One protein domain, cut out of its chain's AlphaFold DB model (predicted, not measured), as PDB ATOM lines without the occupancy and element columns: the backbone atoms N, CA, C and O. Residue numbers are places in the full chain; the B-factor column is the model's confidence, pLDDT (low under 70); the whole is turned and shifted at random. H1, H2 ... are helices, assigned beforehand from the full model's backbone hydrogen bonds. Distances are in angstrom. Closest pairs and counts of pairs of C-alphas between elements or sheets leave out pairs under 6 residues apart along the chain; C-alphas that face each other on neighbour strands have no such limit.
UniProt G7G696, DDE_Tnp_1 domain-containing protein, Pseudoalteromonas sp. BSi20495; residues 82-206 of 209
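AT A GLANCE: This is residues 82 to 206 of the 209 residues of the protein "DDE_Tnp_1 domain-containing protein" of Pseudoalteromonas sp. BSi20495 (UniProt G7G696). A long helix, H2, is the spine of a flat model; H1 slants away from its middle, H3 packs on it, and the H4-H5 hairpin joins its later half through H5. Residues 185 to 206 form a long tail with no named element. The printed part has 125 residues with five named helices, H1 to H5 in order, all helix, only just compact, close to loose (radius of gyration of the C-alphas 16.3 A), spanning 48 by 41 by 20 A.

IN THESE COORDINATES: H2, residues 113 to 141, is 42.3 A long from C-alpha 113 at (-46.875, -27.815, -28.791). H1 is residues 82 to 102, 30.9 A; H3 147 to 152; H4 158 to 166; H5 171 to 184, ending at (-13.205, -45.008, -24.099).

HOW THE PARTS SIT: The hub H2 touches H5 about perpendicular, 88 degrees, the closest C-alphas Ala 137 and Phe 178 at 4.6 A. H2 touches H1 (Ser 123 to Leu 99, C-alphas 6.5 A) and H3 (Arg 131 to Thr 147, 6.0 A). Every O i to N i+4 pair is within hydrogen-bond range in H2, H3 and H5; 12 of 17 in H1, 4 of 5 in H4.

THE WHOLE: The printed part has no cut and no long link. pLDDT is under 70 at residues 168 and 188 to 206.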
ATOM      1  N   LEU A  82     -24.412 -48.686 -54.498       89.12
ATOM      2  CA  LEU A  82     -25.811 -48.835 -54.102       89.12
ATOM      3  C   LEU A  82     -25.946 -49.681 -52.834       89.12
ATOM      4  O   LEU A  82     -26.748 -49.341 -51.965       89.12
ATOM      5  N   LEU A  83     -25.167 -50.752 -52.682       86.69
ATOM      6  CA  LEU A  83     -25.178 -51.541 -51.449       86.69
ATOM      7  C   LEU A  83     -24.682 -50.738 -50.245       86.69
ATOM      8  O   LEU A  83     -25.314 -50.788 -49.186       86.69
ATOM      9  N   ASP A  84     -23.622 -49.950 -50.412       84.44
ATOM     10  CA  ASP A  84     -23.115 -49.058 -49.371       84.44
ATOM     11  C   ASP A  84     -24.168 -48.004 -48.988       84.44
ATOM     12  O   ASP A  84     -24.468 -47.830 -47.802       84.44
ATOM     13  N   ILE A  85     -24.827 -47.376 -49.973       86.62
ATOM     14  CA  ILE A  85     -25.951 -46.451 -49.748       86.62
ATOM     15  C   ILE A  85     -27.062 -47.149 -48.962       86.62
ATOM     16  O   ILE A  85     -27.576 -46.587 -47.993       86.62
ATOM     17  N   TYR A  86     -27.435 -48.381 -49.318       87.44
ATOM     18  CA  TYR A  86     -28.448 -49.126 -48.569       87.44
ATOM     19  C   TYR A  86     -28.011 -49.396 -47.126       87.44
ATOM     20  O   TYR A  86     -28.821 -49.295 -46.198       87.44
ATOM     21  N   ALA A  87     -26.732 -49.714 -46.919       81.88
ATOM     22  CA  ALA A  87     -26.170 -49.973 -45.602       81.88
ATOM     23  C   ALA A  87     -26.224 -48.733 -44.693       81.88
ATOM     24  O   ALA A  87     -26.432 -48.882 -43.483       81.88
ATOM     25  N   THR A  88     -26.145 -47.515 -45.252       80.31
ATOM     26  CA  THR A  88     -26.280 -46.265 -44.475       80.31
ATOM     27  C   THR A  88     -27.626 -46.135 -43.758       80.31
ATOM     28  O   THR A  88     -27.707 -45.469 -42.729       80.31
ATOM     29  N   ARG A  89     -28.678 -46.834 -44.205       82.81
ATOM     30  CA  ARG A  89     -30.003 -46.839 -43.558       82.81
ATOM     31  C   ARG A  89     -29.934 -47.183 -42.064       82.81
ATOM     32  O   ARG A  89     -30.662 -46.597 -41.266       82.81
ATOM     33  N   TRP A  90     -29.044 -48.096 -41.665       81.19
ATOM     34  CA  TRP A  90     -28.836 -48.437 -40.249       81.19
ATOM     35  C   TRP A  90     -28.330 -47.254 -39.416       81.19
ATOM     36  O   TRP A  90     -28.603 -47.183 -38.220       81.19
ATOM     37  N   GLN A  91     -27.612 -46.307 -40.021       79.94
ATOM     38  CA  GLN A  91     -27.131 -45.123 -39.313       79.94
ATOM     39  C   GLN A  91     -28.274 -44.212 -38.880       79.94
ATOM     40  O   GLN A  91     -28.230 -43.676 -37.776       79.94
ATOM     41  N   ILE A  92     -29.328 -44.105 -39.691       83.94
ATOM     42  CA  ILE A  92     -30.537 -43.360 -39.329       83.94
ATOM     43  C   ILE A  92     -31.207 -44.002 -38.106       83.94
ATOM     44  O   ILE A  92     -31.594 -43.308 -37.168       83.94
ATOM     45  N   GLU A  93     -31.296 -45.335 -38.060       87.31
ATOM     46  CA  GLU A  93     -31.835 -46.033 -36.886       87.31
ATOM     47  C   GLU A  93     -30.992 -45.785 -35.629       87.31
ATOM     48  O   GLU A  93     -31.544 -45.530 -34.556       87.31
ATOM     49  N   LEU A  94     -29.662 -45.821 -35.755       85.06
ATOM     50  CA  LEU A  94     -28.750 -45.519 -34.652       85.06
ATOM     51  C   LEU A  94     -28.854 -44.059 -34.199       85.06
ATOM     52  O   LEU A  94     -28.855 -43.816 -32.995       85.06
ATOM     53  N   PHE A  95     -29.013 -43.110 -35.125       87.69
ATOM     54  CA  PHE A  95     -29.270 -41.703 -34.817       87.69
ATOM     55  C   PHE A  95     -30.562 -41.531 -34.016       87.69
ATOM     56  O   PHE A  95     -30.549 -40.941 -32.938       87.69
ATOM     57  N   PHE A  96     -31.667 -42.134 -34.457       90.50
ATOM     58  CA  PHE A  96     -32.913 -42.085 -33.692       90.50
ATOM     59  C   PHE A  96     -32.810 -42.798 -32.343       90.50
ATOM     60  O   PHE A  96     -33.453 -42.384 -31.377       90.50
ATOM     61  N   LYS A  97     -32.028 -43.877 -32.248       90.00
ATOM     62  CA  LYS A  97     -31.762 -44.552 -30.973       90.00
ATOM     63  C   LYS A  97     -31.000 -43.633 -30.021       90.00
ATOM     64  O   LYS A  97     -31.381 -43.514 -28.864       90.00
ATOM     65  N   GLU A  98     -29.969 -42.960 -30.512       91.38
ATOM     66  CA  GLU A  98     -29.178 -41.989 -29.758       91.38
ATOM     67  C   GLU A  98     -30.029 -40.808 -29.274       91.38
ATOM     68  O   GLU A  98     -29.991 -40.488 -28.086       91.38
ATOM     69  N   LEU A  99     -30.860 -40.227 -30.147       92.25
ATOM     70  CA  LEU A  99     -31.793 -39.154 -29.791       92.25
ATOM     71  C   LEU A  99     -32.724 -39.554 -28.642       92.25
ATOM     72  O   LEU A  99     -32.854 -38.841 -27.646       92.25
ATOM     73  N   LYS A 100     -33.354 -40.727 -28.773       90.06
ATOM     74  CA  LYS A 100     -34.321 -41.249 -27.801       90.06
ATOM     75  C   LYS A 100     -33.685 -41.642 -26.469       90.06
ATOM     76  O   LYS A 100     -34.358 -41.533 -25.451       90.06
ATOM     77  N   SER A 101     -32.447 -42.138 -26.476       91.44
ATOM     78  CA  SER A 101     -31.791 -42.675 -25.277       91.44
ATOM     79  C   SER A 101     -30.944 -41.654 -24.524       91.44
ATOM     80  O   SER A 101     -30.985 -41.642 -23.302       91.44
ATOM     81  N   TRP A 102     -30.169 -40.826 -25.228       91.25
ATOM     82  CA  TRP A 102     -29.095 -40.024 -24.618       91.25
ATOM     83  C   TRP A 102     -29.197 -38.526 -24.914       91.25
ATOM     84  O   TRP A 102     -28.347 -37.750 -24.477       91.25
ATOM     85  N   ASN A 103     -30.229 -38.108 -25.652       88.56
ATOM     86  CA  ASN A 103     -30.509 -36.698 -25.930       88.56
ATOM     87  C   ASN A 103     -31.959 -36.315 -25.610       88.56
ATOM     88  O   ASN A 103     -32.489 -35.370 -26.176       88.56
ATOM     89  N   ASN A 104     -32.583 -37.039 -24.679       87.19
ATOM     90  CA  ASN A 104     -33.859 -36.711 -24.038       87.19
ATOM     91  C   ASN A 104     -35.100 -36.572 -24.946       87.19
ATOM     92  O   ASN A 104     -36.123 -36.086 -24.483       87.19
ATOM     93  N   LEU A 105     -35.085 -37.073 -26.190       89.62
ATOM     94  CA  LEU A 105     -36.231 -36.928 -27.110       89.62
ATOM     95  C   LEU A 105     -37.545 -37.553 -26.578       89.62
ATOM     96  O   LEU A 105     -38.630 -37.204 -27.029       89.62
ATOM     97  N   LYS A 106     -37.466 -38.509 -25.640       87.88
ATOM     98  CA  LYS A 106     -38.638 -39.150 -25.013       87.88
ATOM     99  C   LYS A 106     -39.056 -38.543 -23.671       87.88
ATOM    100  O   LYS A 106     -40.102 -38.926 -23.160       87.88
ATOM    101  N   GLY A 107     -38.232 -37.689 -23.070       83.62
ATOM    102  CA  GLY A 107     -38.410 -37.249 -21.684       83.62
ATOM    103  C   GLY A 107     -39.160 -35.931 -21.530       83.62
ATOM    104  O   GLY A 107     -39.136 -35.349 -20.451       83.62
ATOM    105  N   PHE A 108     -39.792 -35.421 -22.590       86.44
ATOM    106  CA  PHE A 108     -40.503 -34.149 -22.528       86.44
ATOM    107  C   PHE A 108     -41.822 -34.309 -21.773       86.44
ATOM    108  O   PHE A 108     -42.714 -35.035 -22.206       86.44
ATOM    109  N   ILE A 109     -41.959 -33.601 -20.653       86.81
ATOM    110  CA  ILE A 109     -43.203 -33.523 -19.884       86.81
ATOM    111  C   ILE A 109     -43.801 -32.139 -20.133       86.81
ATOM    112  O   ILE A 109     -43.640 -31.219 -19.339       86.81
ATOM    113  N   THR A 110     -44.444 -31.969 -21.287       91.69
ATOM    114  CA  THR A 110     -45.141 -30.729 -21.649       91.69
ATOM    115  C   THR A 110     -46.364 -31.034 -22.508       91.69
ATOM    116  O   THR A 110     -46.383 -32.013 -23.252       91.69
ATOM    117  N   ARG A 111     -47.403 -30.205 -22.380       91.19
ATOM    118  CA  ARG A 111     -48.606 -30.240 -23.232       91.19
ATOM    119  C   ARG A 111     -48.621 -29.114 -24.265       91.19
ATOM    120  O   ARG A 111     -49.472 -29.126 -25.146       91.19
ATOM    121  N   ASP A 112     -47.704 -28.158 -24.145       95.88
ATOM    122  CA  ASP A 112     -47.592 -27.041 -25.072       95.88
ATOM    123  C   ASP A 112     -46.856 -27.501 -26.347       95.88
ATOM    124  O   ASP A 112     -45.723 -27.995 -26.249       95.88
ATOM    125  N   PRO A 113     -47.472 -27.366 -27.536       94.62
ATOM    126  CA  PRO A 113     -46.875 -27.815 -28.791       94.62
ATOM    127  C   PRO A 113     -45.610 -27.034 -29.171       94.62
ATOM    128  O   PRO A 113     -44.684 -27.633 -29.713       94.62
ATOM    129  N   HIS A 114     -45.518 -25.742 -28.848       95.50
ATOM    130  CA  HIS A 114     -44.344 -24.918 -29.143       95.50
ATOM    131  C   HIS A 114     -43.159 -25.290 -28.250       95.50
ATOM    132  O   HIS A 114     -42.020 -25.373 -28.718       95.50
ATOM    133  N   ILE A 115     -43.422 -25.571 -26.969       94.12
ATOM    134  CA  ILE A 115     -42.387 -26.075 -26.055       94.12
ATOM    135  C   ILE A 115     -41.924 -27.461 -26.514       94.12
ATOM    136  O   ILE A 115     -40.722 -27.717 -26.572       94.12
ATOM    137  N   ALA A 116     -42.854 -28.352 -26.876       93.81
ATOM    138  CA  ALA A 116     -42.514 -29.681 -27.379       93.81
ATOM    139  C   ALA A 116     -41.640 -29.609 -28.640       93.81
ATOM    140  O   ALA A 116     -40.617 -30.287 -28.716       93.81
ATOM    141  N   GLU A 117     -42.002 -28.758 -29.603       94.69
ATOM    142  CA  GLU A 117     -41.223 -28.540 -30.820       94.69
ATOM    143  C   GLU A 117     -39.813 -28.017 -30.507       94.69
ATOM    144  O   GLU A 117     -38.820 -28.567 -30.987       94.69
ATOM    145  N   SER A 118     -39.708 -27.007 -29.641       95.38
ATOM    146  CA  SER A 118     -38.421 -26.433 -29.227       95.38
ATOM    147  C   SER A 118     -37.505 -27.481 -28.589       95.38
ATOM    148  O   SER A 118     -36.308 -27.534 -28.871       95.38
ATOM    149  N   LEU A 119     -38.072 -28.369 -27.769       94.38
ATOM    150  CA  LEU A 119     -37.336 -29.460 -27.139       94.38
ATOM    151  C   LEU A 119     -36.879 -30.523 -28.154       94.38
ATOM    152  O   LEU A 119     -35.762 -31.030 -28.035       94.38
ATOM    153  N   VAL A 120     -37.675 -30.821 -29.189       94.56
ATOM    154  CA  VAL A 120     -37.249 -31.691 -30.304       94.56
ATOM    155  C   VAL A 120     -36.033 -31.096 -31.016       94.56
ATOM    156  O   VAL A 120     -35.041 -31.803 -31.230       94.56
ATOM    157  N   TRP A 121     -36.075 -29.801 -31.343       95.38
ATOM    158  CA  TRP A 121     -34.944 -29.104 -31.961       95.38
ATOM    159  C   TRP A 121     -33.705 -29.116 -31.063       95.38
ATOM    160  O   TRP A 121     -32.606 -29.402 -31.544       95.38
ATOM    161  N   LEU A 122     -33.877 -28.906 -29.755       94.06
ATOM    162  CA  LEU A 122     -32.787 -28.962 -28.783       94.06
ATOM    163  C   LEU A 122     -32.136 -30.353 -28.718       94.06
ATOM    164  O   LEU A 122     -30.910 -30.455 -28.726       94.06
ATOM    165  N   SER A 123     -32.921 -31.436 -28.729       94.38
ATOM    166  CA  SER A 123     -32.392 -32.809 -28.782       94.38
ATOM    167  C   SER A 123     -31.542 -33.067 -30.028       94.38
ATOM    168  O   SER A 123     -30.503 -33.735 -29.950       94.38
ATOM    169  N   ILE A 124     -31.971 -32.547 -31.182       94.62
ATOM    170  CA  ILE A 124     -31.216 -32.650 -32.437       94.62
ATOM    171  C   ILE A 124     -29.919 -31.846 -32.329       94.62
ATOM    172  O   ILE A 124     -28.846 -32.398 -32.579       94.62
ATOM    173  N   LEU A 125     -29.994 -30.587 -31.888       94.00
ATOM    174  CA  LEU A 125     -28.836 -29.709 -31.727       94.00
ATOM    175  C   LEU A 125     -27.796 -30.302 -30.769       94.00
ATOM    176  O   LEU A 125     -26.614 -30.376 -31.103       94.00
ATOM    177  N   GLN A 126     -28.235 -30.806 -29.617       92.75
ATOM    178  CA  GLN A 126     -27.365 -31.468 -28.647       92.75
ATOM    179  C   GLN A 126     -26.643 -32.669 -29.275       92.75
ATOM    180  O   GLN A 126     -25.446 -32.860 -29.062       92.75
ATOM    181  N   THR A 127     -27.345 -33.461 -30.089       93.56
ATOM    182  CA  THR A 127     -26.736 -34.593 -30.801       93.56
ATOM    183  C   THR A 127     -25.677 -34.118 -31.796       93.56
ATOM    184  O   THR A 127     -24.585 -34.683 -31.836       93.56
ATOM    185  N   LEU A 128     -25.956 -33.059 -32.561       92.44
ATOM    186  CA  LEU A 128     -25.012 -32.490 -33.528       92.44
ATOM    187  C   LEU A 128     -23.737 -31.977 -32.848       92.44
ATOM    188  O   LEU A 128     -22.640 -32.325 -33.284       92.44
ATOM    189  N   ILE A 129     -23.866 -31.233 -31.745       92.50
ATOM    190  CA  ILE A 129     -22.722 -30.722 -30.972       92.50
ATOM    191  C   ILE A 129     -21.861 -31.881 -30.462       92.50
ATOM    192  O   ILE A 129     -20.650 -31.910 -30.691       92.50
ATOM    193  N   LYS A 130     -22.478 -32.890 -29.831       92.94
ATOM    194  CA  LYS A 130     -21.745 -34.058 -29.322       92.94
ATOM    195  C   LYS A 130     -20.994 -34.781 -30.440       92.94
ATOM    196  O   LYS A 130     -19.838 -35.171 -30.270       92.94
ATOM    197  N   ARG A 131     -21.625 -34.948 -31.603       91.50
ATOM    198  CA  ARG A 131     -21.027 -35.634 -32.756       91.50
ATOM    199  C   ARG A 131     -19.919 -34.832 -33.428       91.50
ATOM    200  O   ARG A 131     -18.951 -35.452 -33.876       91.50
ATOM    201  N   PHE A 132     -20.028 -33.505 -33.451       91.62
ATOM    202  CA  PHE A 132     -18.964 -32.604 -33.892       91.62
ATOM    203  C   PHE A 132     -17.715 -32.780 -33.025       91.62
ATOM    204  O   PHE A 132     -16.658 -33.118 -33.548       91.62
ATOM    205  N   ILE A 133     -17.861 -32.713 -31.699       92.81
ATOM    206  CA  ILE A 133     -16.764 -32.927 -30.738       92.81
ATOM    207  C   ILE A 133     -16.121 -34.306 -30.941       92.81
ATOM    208  O   ILE A 133     -14.900 -34.430 -31.039       92.81
ATOM    209  N   CYS A 134     -16.939 -35.352 -31.094       91.75
ATOM    210  CA  CYS A 134     -16.442 -36.696 -31.391       91.75
ATOM    211  C   CYS A 134     -15.676 -36.769 -32.715       91.75
ATOM    212  O   CYS A 134     -14.765 -37.579 -32.851       91.75
ATOM    213  N   HIS A 135     -16.091 -36.006 -33.727       88.44
ATOM    214  CA  HIS A 135     -15.412 -35.967 -35.017       88.44
ATOM    215  C   HIS A 135     -14.063 -35.251 -34.914       88.44
ATOM    216  O   HIS A 135     -13.068 -35.769 -35.414       88.44
ATOM    217  N   SER A 136     -14.003 -34.130 -34.194       91.19
ATOM    218  CA  SER A 136     -12.755 -33.421 -33.903       91.19
ATOM    219  C   SER A 136     -11.763 -34.309 -33.146       91.19
ATOM    220  O   SER A 136     -10.606 -34.422 -33.549       91.19
ATOM    221  N   ALA A 137     -12.229 -35.021 -32.113       91.94
ATOM    222  CA  ALA A 137     -11.416 -35.985 -31.374       91.94
ATOM    223  C   ALA A 137     -10.919 -37.133 -32.271       91.94
ATOM    224  O   ALA A 137      -9.740 -37.483 -32.236       91.94
ATOM    225  N   ALA A 138     -11.794 -37.680 -33.123       89.19
ATOM    226  CA  ALA A 138     -11.442 -38.740 -34.069       89.19
ATOM    227  C   ALA A 138     -10.374 -38.288 -35.079       89.19
ATOM    228  O   ALA A 138      -9.465 -39.057 -35.387       89.19
ATOM    229  N   GLY A 139     -10.465 -37.049 -35.571       86.88
ATOM    230  CA  GLY A 139      -9.472 -36.455 -36.465       86.88
ATOM    231  C   GLY A 139      -8.116 -36.261 -35.785       86.88
ATOM    232  O   GLY A 139      -7.091 -36.633 -36.352       86.88
ATOM    233  N   MET A 140      -8.112 -35.754 -34.549       89.75
ATOM    234  CA  MET A 140      -6.883 -35.509 -33.787       89.75
ATOM    235  C   MET A 140      -6.151 -36.807 -33.420       89.75
ATOM    236  O   MET A 140      -4.942 -36.909 -33.613       89.75
ATOM    237  N   PHE A 141      -6.881 -37.819 -32.940       88.88
ATOM    238  CA  PHE A 141      -6.315 -39.106 -32.514       88.88
ATOM    239  C   PHE A 141      -6.278 -40.171 -33.621       88.88
ATOM    240  O   PHE A 141      -5.864 -41.301 -33.368       88.88
ATOM    241  N   LYS A 142      -6.711 -39.828 -34.844       86.56
ATOM    242  CA  LYS A 142      -6.776 -40.723 -36.014       86.56
ATOM    243  C   LYS A 142      -7.431 -42.073 -35.693       86.56
ATOM    244  O   LYS A 142      -6.916 -43.128 -36.054       86.56
ATOM    245  N   CYS A 143      -8.572 -42.049 -35.003       84.69
ATOM    246  CA  CYS A 143      -9.280 -43.262 -34.599       84.69
ATOM    247  C   CYS A 143     -10.794 -43.157 -34.816       84.69
ATOM    248  O   CYS A 143     -11.408 -42.104 -34.649       84.69
ATOM    249  N   ALA A 144     -11.432 -44.273 -35.174       83.62
ATOM    250  CA  ALA A 144     -12.882 -44.327 -35.301       83.62
ATOM    251  C   ALA A 144     -13.571 -44.270 -33.922       83.62
ATOM    252  O   ALA A 144     -13.555 -45.241 -33.165       83.62
ATOM    253  N   ILE A 145     -14.240 -43.152 -33.622       88.31
ATOM    254  CA  ILE A 145     -15.018 -42.954 -32.387       88.31
ATOM    255  C   ILE A 145     -16.503 -43.267 -32.615       88.31
ATOM    256  O   ILE A 145     -17.131 -42.767 -33.554       88.31
ATOM    257  N   SER A 146     -17.077 -44.077 -31.724       88.69
ATOM    258  CA  SER A 146     -18.504 -44.390 -31.652       88.69
ATOM    259  C   SER A 146     -19.282 -43.240 -31.011       88.69
ATOM    260  O   SER A 146     -19.204 -43.022 -29.801       88.69
ATOM    261  N   THR A 147     -20.085 -42.547 -31.820       89.56
ATOM    262  CA  THR A 147     -20.954 -41.441 -31.382       89.56
ATOM    263  C   THR A 147     -21.961 -41.887 -30.324       89.56
ATOM    264  O   THR A 147     -22.142 -41.215 -29.316       89.56
ATOM    265  N   PHE A 148     -22.521 -43.093 -30.465       88.75
ATOM    266  CA  PHE A 148     -23.444 -43.654 -29.479       88.75
ATOM    267  C   PHE A 148     -22.792 -43.865 -28.101       88.75
ATOM    268  O   PHE A 148     -23.416 -43.581 -27.078       88.75
ATOM    269  N   ARG A 149     -21.540 -44.359 -28.053       90.19
ATOM    270  CA  ARG A 149     -20.797 -44.512 -26.783       90.19
ATOM    271  C   ARG A 149     -20.481 -43.150 -26.174       90.19
ATOM    272  O   ARG A 149     -20.701 -42.977 -24.981       90.19
ATOM    273  N   ALA A 150     -20.042 -42.202 -26.997       92.44
ATOM    274  CA  ALA A 150     -19.726 -40.851 -26.553       92.44
ATOM    275  C   ALA A 150     -20.947 -40.124 -25.976       92.44
ATOM    276  O   ALA A 150     -20.857 -39.517 -24.913       92.44
ATOM    277  N   SER A 151     -22.113 -40.252 -26.616       92.50
ATOM    278  CA  SER A 151     -23.366 -39.709 -26.089       92.50
ATOM    279  C   SER A 151     -23.781 -40.370 -24.777       92.50
ATOM    280  O   SER A 151     -24.216 -39.669 -23.862       92.50
ATOM    281  N   LYS A 152     -23.587 -41.689 -24.633       91.94
ATOM    282  CA  LYS A 152     -23.847 -42.406 -23.373       91.94
ATOM    283  C   LYS A 152     -23.003 -41.874 -22.212       91.94
ATOM    284  O   LYS A 152     -23.514 -41.762 -21.105       91.94
ATOM    285  N   CYS A 153     -21.732 -41.556 -22.449       92.44
ATOM    286  CA  CYS A 153     -20.843 -41.012 -21.425       92.44
ATOM    287  C   CYS A 153     -20.746 -39.481 -21.440       92.44
ATOM    288  O   CYS A 153     -19.797 -38.941 -20.884       92.44
ATOM    289  N   SER A 154     -21.706 -38.775 -22.055       92.88
ATOM    290  CA  SER A 154     -21.644 -37.309 -22.185       92.88
ATOM    291  C   SER A 154     -21.539 -36.566 -20.856       92.88
ATOM    292  O   SER A 154     -20.847 -35.561 -20.794       92.88
ATOM    293  N   TYR A 155     -22.093 -37.113 -19.777       90.38
ATOM    294  CA  TYR A 155     -21.938 -36.575 -18.422       90.38
ATOM    295  C   TYR A 155     -20.483 -36.551 -17.907       90.38
ATOM    296  O   TYR A 155     -20.206 -35.879 -16.926       90.38
ATOM    297  N   LEU A 156     -19.550 -37.295 -18.521       91.75
ATOM    298  CA  LEU A 156     -18.136 -37.309 -18.119       91.75
ATOM    299  C   LEU A 156     -17.305 -36.197 -18.762       91.75
ATOM    300  O   LEU A 156     -16.171 -35.993 -18.347       91.75
ATOM    301  N   TRP A 157     -17.800 -35.571 -19.832       93.75
ATOM    302  CA  TRP A 157     -16.970 -34.705 -20.673       93.75
ATOM    303  C   TRP A 157     -17.682 -33.466 -21.212       93.75
ATOM    304  O   TRP A 157     -17.016 -32.538 -21.659       93.75
ATOM    305  N   LEU A 158     -19.016 -33.439 -21.228       92.31
ATOM    306  CA  LEU A 158     -19.759 -32.321 -21.801       92.31
ATOM    307  C   LEU A 158     -19.598 -31.059 -20.954       92.31
ATOM    308  O   LEU A 158     -19.388 -29.999 -21.528       92.31
ATOM    309  N   ASP A 159     -19.617 -31.187 -19.628       90.19
ATOM    310  CA  ASP A 159     -19.429 -30.058 -18.710       90.19
ATOM    311  C   ASP A 159     -18.047 -29.424 -18.893       90.19
ATOM    312  O   ASP A 159     -17.942 -28.209 -19.019       90.19
ATOM    313  N   ASP A 160     -17.002 -30.245 -19.064       91.19
ATOM    314  CA  ASP A 160     -15.660 -29.754 -19.393       91.19
ATOM    315  C   ASP A 160     -15.674 -28.918 -20.681       91.19
ATOM    316  O   ASP A 160     -15.011 -27.888 -20.734       91.19
ATOM    317  N   ILE A 161     -16.430 -29.320 -21.710       91.69
ATOM    318  CA  ILE A 161     -16.566 -28.544 -22.954       91.69
ATOM    319  C   ILE A 161     -17.381 -27.264 -22.741       91.69
ATOM    320  O   ILE A 161     -17.037 -26.239 -23.325       91.69
ATOM    321  N   LEU A 162     -18.439 -27.296 -21.934       89.44
ATOM    322  CA  LEU A 162     -19.251 -26.112 -21.644       89.44
ATOM    323  C   LEU A 162     -18.442 -25.068 -20.862       89.44
ATOM    324  O   LEU A 162     -18.403 -23.911 -21.272       89.44
ATOM    325  N   ASP A 163     -17.679 -25.491 -19.853       88.38
ATOM    326  CA  ASP A 163     -16.732 -24.635 -19.129       88.38
ATOM    327  C   ASP A 163     -15.720 -23.964 -20.072       88.38
ATOM    328  O   ASP A 163     -15.292 -22.829 -19.856       88.38
ATOM    329  N   CYS A 164     -15.298 -24.676 -21.123       89.19
ATOM    330  CA  CYS A 164     -14.353 -24.158 -22.110       89.19
ATOM    331  C   CYS A 164     -14.927 -23.002 -22.940       89.19
ATOM    332  O   CYS A 164     -14.141 -22.239 -23.494       89.19
ATOM    333  N   ILE A 165     -16.255 -22.884 -23.060       84.94
ATOM    334  CA  ILE A 165     -16.911 -21.801 -23.809       84.94
ATOM    335  C   ILE A 165     -16.824 -20.487 -23.027       84.94
ATOM    336  O   ILE A 165     -16.644 -19.426 -23.619       84.94
ATOM    337  N   GLU A 166     -16.911 -20.558 -21.701       82.88
ATOM    338  CA  GLU A 166     -16.877 -19.384 -20.824       82.88
ATOM    339  C   GLU A 166     -15.447 -18.878 -20.565       82.88
ATOM    340  O   GLU A 166     -15.246 -17.723 -20.186       82.88
ATOM    341  N   GLN A 167     -14.432 -19.720 -20.785       83.06
ATOM    342  CA  GLN A 167     -13.039 -19.437 -20.433       83.06
ATOM    343  C   GLN A 167     -12.149 -19.195 -21.658       83.06
ATOM    344  O   GLN A 167     -12.136 -19.960 -22.616       83.06
ATOM    345  N   THR A 168     -11.275 -18.187 -21.585       69.75
ATOM    346  CA  THR A 168     -10.330 -17.835 -22.666       69.75
ATOM    347  C   THR A 168      -9.144 -18.800 -22.822       69.75
ATOM    348  O   THR A 168      -8.436 -18.737 -23.827       69.75
ATOM    349  N   ARG A 169      -8.894 -19.704 -21.860       73.94
ATOM    350  CA  ARG A 169      -7.784 -20.681 -21.898       73.94
ATOM    351  C   ARG A 169      -8.229 -22.068 -21.449       73.94
ATOM    352  O   ARG A 169      -8.172 -22.401 -20.271       73.94
ATOM    353  N   CYS A 170      -8.602 -22.902 -22.409       85.31
ATOM    354  CA  CYS A 170      -9.267 -24.172 -22.130       85.31
ATOM    355  C   CYS A 170      -8.694 -25.380 -22.906       85.31
ATOM    356  O   CYS A 170      -9.233 -26.485 -22.869       85.31
ATOM    357  N   SER A 171      -7.540 -25.199 -23.560       85.69
ATOM    358  CA  SER A 171      -6.909 -26.206 -24.430       85.69
ATOM    359  C   SER A 171      -6.633 -27.549 -23.742       85.69
ATOM    360  O   SER A 171      -6.851 -28.597 -24.346       85.69
ATOM    361  N   HIS A 172      -6.199 -27.540 -22.478       89.12
ATOM    362  CA  HIS A 172      -5.912 -28.763 -21.721       89.12
ATOM    363  C   HIS A 172      -7.180 -29.581 -21.417       89.12
ATOM    364  O   HIS A 172      -7.150 -30.806 -21.533       89.12
ATOM    365  N   LYS A 173      -8.305 -28.921 -21.093       90.75
ATOM    366  CA  LYS A 173      -9.607 -29.579 -20.898       90.75
ATOM    367  C   LYS A 173     -10.098 -30.198 -22.204       90.75
ATOM    368  O   LYS A 173     -10.435 -31.376 -22.224       90.75
ATOM    369  N   ILE A 174     -10.042 -29.448 -23.310       92.44
ATOM    370  CA  ILE A 174     -10.418 -29.960 -24.638       92.44
ATOM    371  C   ILE A 174      -9.571 -31.182 -25.006       92.44
ATOM    372  O   ILE A 174     -10.112 -32.200 -25.440       92.44
ATOM    373  N   HIS A 175      -8.253 -31.115 -24.797       93.62
ATOM    374  CA  HIS A 175      -7.360 -32.233 -25.083       93.62
ATOM    375  C   HIS A 175      -7.718 -33.473 -24.252       93.62
ATOM    376  O   HIS A 175      -7.881 -34.553 -24.819       93.62
ATOM    377  N   ARG A 176      -7.938 -33.304 -22.940       94.06
ATOM    378  CA  ARG A 176      -8.378 -34.377 -22.036       94.06
ATOM    379  C   ARG A 176      -9.706 -34.992 -22.479       94.06
ATOM    380  O   ARG A 176      -9.836 -36.215 -22.485       94.06
ATOM    381  N   VAL A 177     -10.685 -34.174 -22.866       95.25
ATOM    382  CA  VAL A 177     -11.973 -34.659 -23.386       95.25
ATOM    383  C   VAL A 177     -11.759 -35.485 -24.650       95.25
ATOM    384  O   VAL A 177     -12.303 -36.584 -24.772       95.25
ATOM    385  N   PHE A 178     -10.945 -35.000 -25.590       95.69
ATOM    386  CA  PHE A 178     -10.691 -35.723 -26.833       95.69
ATOM    387  C   PHE A 178      -9.959 -37.045 -26.568       95.69
ATOM    388  O   PHE A 178     -10.300 -38.051 -27.188       95.69
ATOM    389  N   GLU A 179      -9.008 -37.067 -25.632       95.06
ATOM    390  CA  GLU A 179      -8.298 -38.281 -25.218       95.06
ATOM    391  C   GLU A 179      -9.256 -39.291 -24.578       95.06
ATOM    392  O   GLU A 179      -9.302 -40.458 -24.978       95.06
ATOM    393  N   LEU A 180     -10.107 -38.833 -23.653       94.69
ATOM    394  CA  LEU A 180     -11.135 -39.654 -23.018       94.69
ATOM    395  C   LEU A 180     -12.047 -40.297 -24.065       94.69
ATOM    396  O   LEU A 180     -12.334 -41.497 -23.976       94.69
ATOM    397  N   LEU A 181     -12.488 -39.526 -25.061       95.00
ATOM    398  CA  LEU A 181     -13.309 -40.018 -26.164       95.00
ATOM    399  C   LEU A 181     -12.547 -41.026 -27.035       95.00
ATOM    400  O   LEU A 181     -13.097 -42.079 -27.367       95.00
ATOM    401  N   ALA A 182     -11.290 -40.748 -27.376       92.44
ATOM    402  CA  ALA A 182     -10.470 -41.626 -28.204       92.44
ATOM    403  C   ALA A 182     -10.216 -42.989 -27.539       92.44
ATOM    404  O   ALA A 182     -10.303 -44.020 -28.206       92.44
ATOM    405  N   VAL A 183      -9.968 -43.008 -26.226       92.06
ATOM    406  CA  VAL A 183      -9.710 -44.235 -25.458       92.06
ATOM    407  C   VAL A 183     -11.006 -45.002 -25.188       92.06
ATOM    408  O   VAL A 183     -11.120 -46.188 -25.503       92.06
ATOM    409  N   ASN A 184     -12.023 -44.332 -24.641       91.94
ATOM    410  CA  ASN A 184     -13.205 -45.008 -24.099       91.94
ATOM    411  C   ASN A 184     -14.331 -45.196 -25.113       91.94
ATOM    412  O   ASN A 184     -15.225 -46.017 -24.894       91.94
ATOM    413  N   CYS A 185     -14.326 -44.443 -26.213       92.00
ATOM    414  CA  CYS A 185     -15.374 -44.500 -27.230       92.00
ATOM    415  C   CYS A 185     -14.877 -45.054 -28.565       92.00
ATOM    416  O   CYS A 185     -15.633 -45.018 -29.538       92.00
ATOM    417  N   LYS A 186     -13.670 -45.636 -28.621       86.75
ATOM    418  CA  LYS A 186     -13.181 -46.329 -29.817       86.75
ATOM    419  C   LYS A 186     -14.194 -47.378 -30.283       86.75
ATOM    420  O   LYS A 186     -14.764 -48.144 -29.490       86.75
ATOM    421  N   ARG A 187     -14.475 -47.371 -31.581       77.38
ATOM    422  CA  ARG A 187     -15.335 -48.357 -32.228       77.38
ATOM    423  C   ARG A 187     -14.584 -49.685 -32.289       77.38
ATOM    424  O   ARG A 187     -13.383 -49.705 -32.538       77.38
ATOM    425  N   GLN A 188     -15.287 -50.792 -32.069       67.75
ATOM    426  CA  GLN A 188     -14.737 -52.101 -32.413       67.75
ATOM    427  C   GLN A 188     -14.491 -52.125 -33.926       67.75
ATOM    428  O   GLN A 188     -15.372 -51.720 -34.690       67.75
ATOM    429  N   SER A 189     -13.286 -52.523 -34.337       55.75
ATOM    430  CA  SER A 189     -12.953 -52.644 -35.754       55.75
ATOM    431  C   SER A 189     -13.833 -53.730 -36.364       55.75
ATOM    432  O   SER A 189     -13.880 -54.852 -35.869       55.75
ATOM    433  N   ILE A 190     -14.584 -53.365 -37.398       52.09
ATOM    434  CA  ILE A 190     -15.193 -54.328 -38.310       52.09
ATOM    435  C   ILE A 190     -14.203 -54.361 -39.465       52.09
ATOM    436  O   ILE A 190     -13.994 -53.314 -40.077       52.09
ATOM    437  N   GLU A 191     -13.555 -55.500 -39.706       45.09
ATOM    438  CA  GLU A 191     -12.532 -55.680 -40.742       45.09
ATOM    439  C   GLU A 191     -13.020 -55.174 -42.113       45.09
ATOM    440  O   GLU A 191     -13.695 -55.865 -42.869       45.09
ATOM    441  N   LYS A 192     -12.714 -53.912 -42.417       46.62
ATOM    442  CA  LYS A 192     -12.832 -53.268 -43.730       46.62
ATOM    443  C   LYS A 192     -11.813 -52.123 -43.764       46.62
ATOM    444  O   LYS A 192     -12.179 -50.965 -43.599       46.62
ATOM    445  N   ASN A 193     -10.529 -52.472 -43.900       42.25
ATOM    446  CA  ASN A 193      -9.372 -51.629 -44.274       42.25
ATOM    447  C   ASN A 193      -9.528 -50.092 -44.139       42.25
ATOM    448  O   ASN A 193      -9.411 -49.367 -45.131       42.25
ATOM    449  N   ASN A 194      -9.819 -49.585 -42.934       48.53
ATOM    450  CA  ASN A 194      -9.513 -48.212 -42.512       48.53
ATOM    451  C   ASN A 194      -9.906 -47.976 -41.046       48.53
ATOM    452  O   ASN A 194     -11.086 -47.861 -40.722       48.53
ATOM    453  N   ASP A 195      -8.909 -47.759 -40.188       50.25
ATOM    454  CA  ASP A 195      -9.071 -47.488 -38.749       50.25
ATOM    455  C   ASP A 195      -9.684 -46.110 -38.413       50.25
ATOM    456  O   ASP A 195      -9.908 -45.777 -37.246       50.25
ATOM    457  N   ILE A 196      -9.976 -45.301 -39.438       49.56
ATOM    458  CA  ILE A 196     -10.303 -43.873 -39.305       49.56
ATOM    459  C   ILE A 196     -11.746 -43.553 -39.753       49.56
ATOM    460  O   ILE A 196     -12.312 -42.541 -39.345       49.56
ATOM    461  N   CYS A 197     -12.394 -44.387 -40.578       50.75
ATOM    462  CA  CYS A 197     -13.571 -43.946 -41.341       50.75
ATOM    463  C   CYS A 197     -14.934 -44.396 -40.781       50.75
ATOM    464  O   CYS A 197     -15.205 -45.573 -40.540       50.75
ATOM    465  N   ARG A 198     -15.846 -43.421 -40.680       61.09
ATOM    466  CA  ARG A 198     -17.303 -43.608 -40.691       61.09
ATOM    467  C   ARG A 198     -17.677 -43.860 -42.165       61.09
ATOM    468  O   ARG A 198     -17.243 -43.082 -42.989       61.09
ATOM    469  N   PHE A 199     -18.322 -44.992 -42.475       60.28
ATOM    470  CA  PHE A 199     -18.860 -45.439 -43.785       60.28
ATOM    471  C   PHE A 199     -18.194 -44.931 -45.087       60.28
ATOM    472  O   PHE A 199     -18.212 -43.747 -45.403       60.28
ATOM    473  N   LYS A 200     -17.710 -45.854 -45.927       64.88
ATOM    474  CA  LYS A 200     -17.338 -45.551 -47.318       64.88
ATOM    475  C   LYS A 200     -18.520 -45.841 -48.247       64.88
ATOM    476  O   LYS A 200     -19.261 -46.783 -47.987       64.88
ATOM    477  N   ILE A 201     -18.687 -45.017 -49.277       65.44
ATOM    478  CA  ILE A 201     -19.525 -45.292 -50.448       65.44
ATOM    479  C   ILE A 201     -18.571 -45.240 -51.638       65.44
ATOM    480  O   ILE A 201     -18.107 -44.158 -52.004       65.44
ATOM    481  N   GLY A 202     -18.190 -46.408 -52.157       69.12
ATOM    482  CA  GLY A 202     -17.130 -46.490 -53.164       69.12
ATOM    483  C   GLY A 202     -15.802 -45.924 -52.637       69.12
ATOM    484  O   GLY A 202     -15.320 -46.319 -51.570       69.12
ATOM    485  N   SER A 203     -15.208 -44.975 -53.366       61.91
ATOM    486  CA  SER A 203     -13.981 -44.268 -52.958       61.91
ATOM    487  C   SER A 203     -14.232 -43.088 -52.006       61.91
ATOM    488  O   SER A 203     -13.293 -42.578 -51.388       61.91
ATOM    489  N   HIS A 204     -15.488 -42.665 -51.840       60.28
ATOM    490  CA  HIS A 204     -15.844 -41.516 -51.019       60.28
ATOM    491  C   HIS A 204     -16.037 -41.917 -49.557       60.28
ATOM    492  O   HIS A 204     -16.779 -42.840 -49.222       60.28
ATOM    493  N   THR A 205     -15.381 -41.188 -48.653       60.72
ATOM    494  CA  THR A 205     -15.614 -41.335 -47.213       60.72
ATOM    495  C   THR A 205     -16.790 -40.455 -46.818       60.72
ATOM    496  O   THR A 205     -16.742 -39.240 -47.001       60.72
ATOM    497  N   VAL A 206     -17.837 -41.053 -46.255       56.16
ATOM    498  CA  VAL A 206     -19.019 -40.324 -45.810       56.16
ATOM    499  C   VAL A 206     -18.957 -40.168 -44.303       56.16
ATOM    500  O   VAL A 206     -19.191 -41.103 -43.535       56.16
TER     501      VAL A 206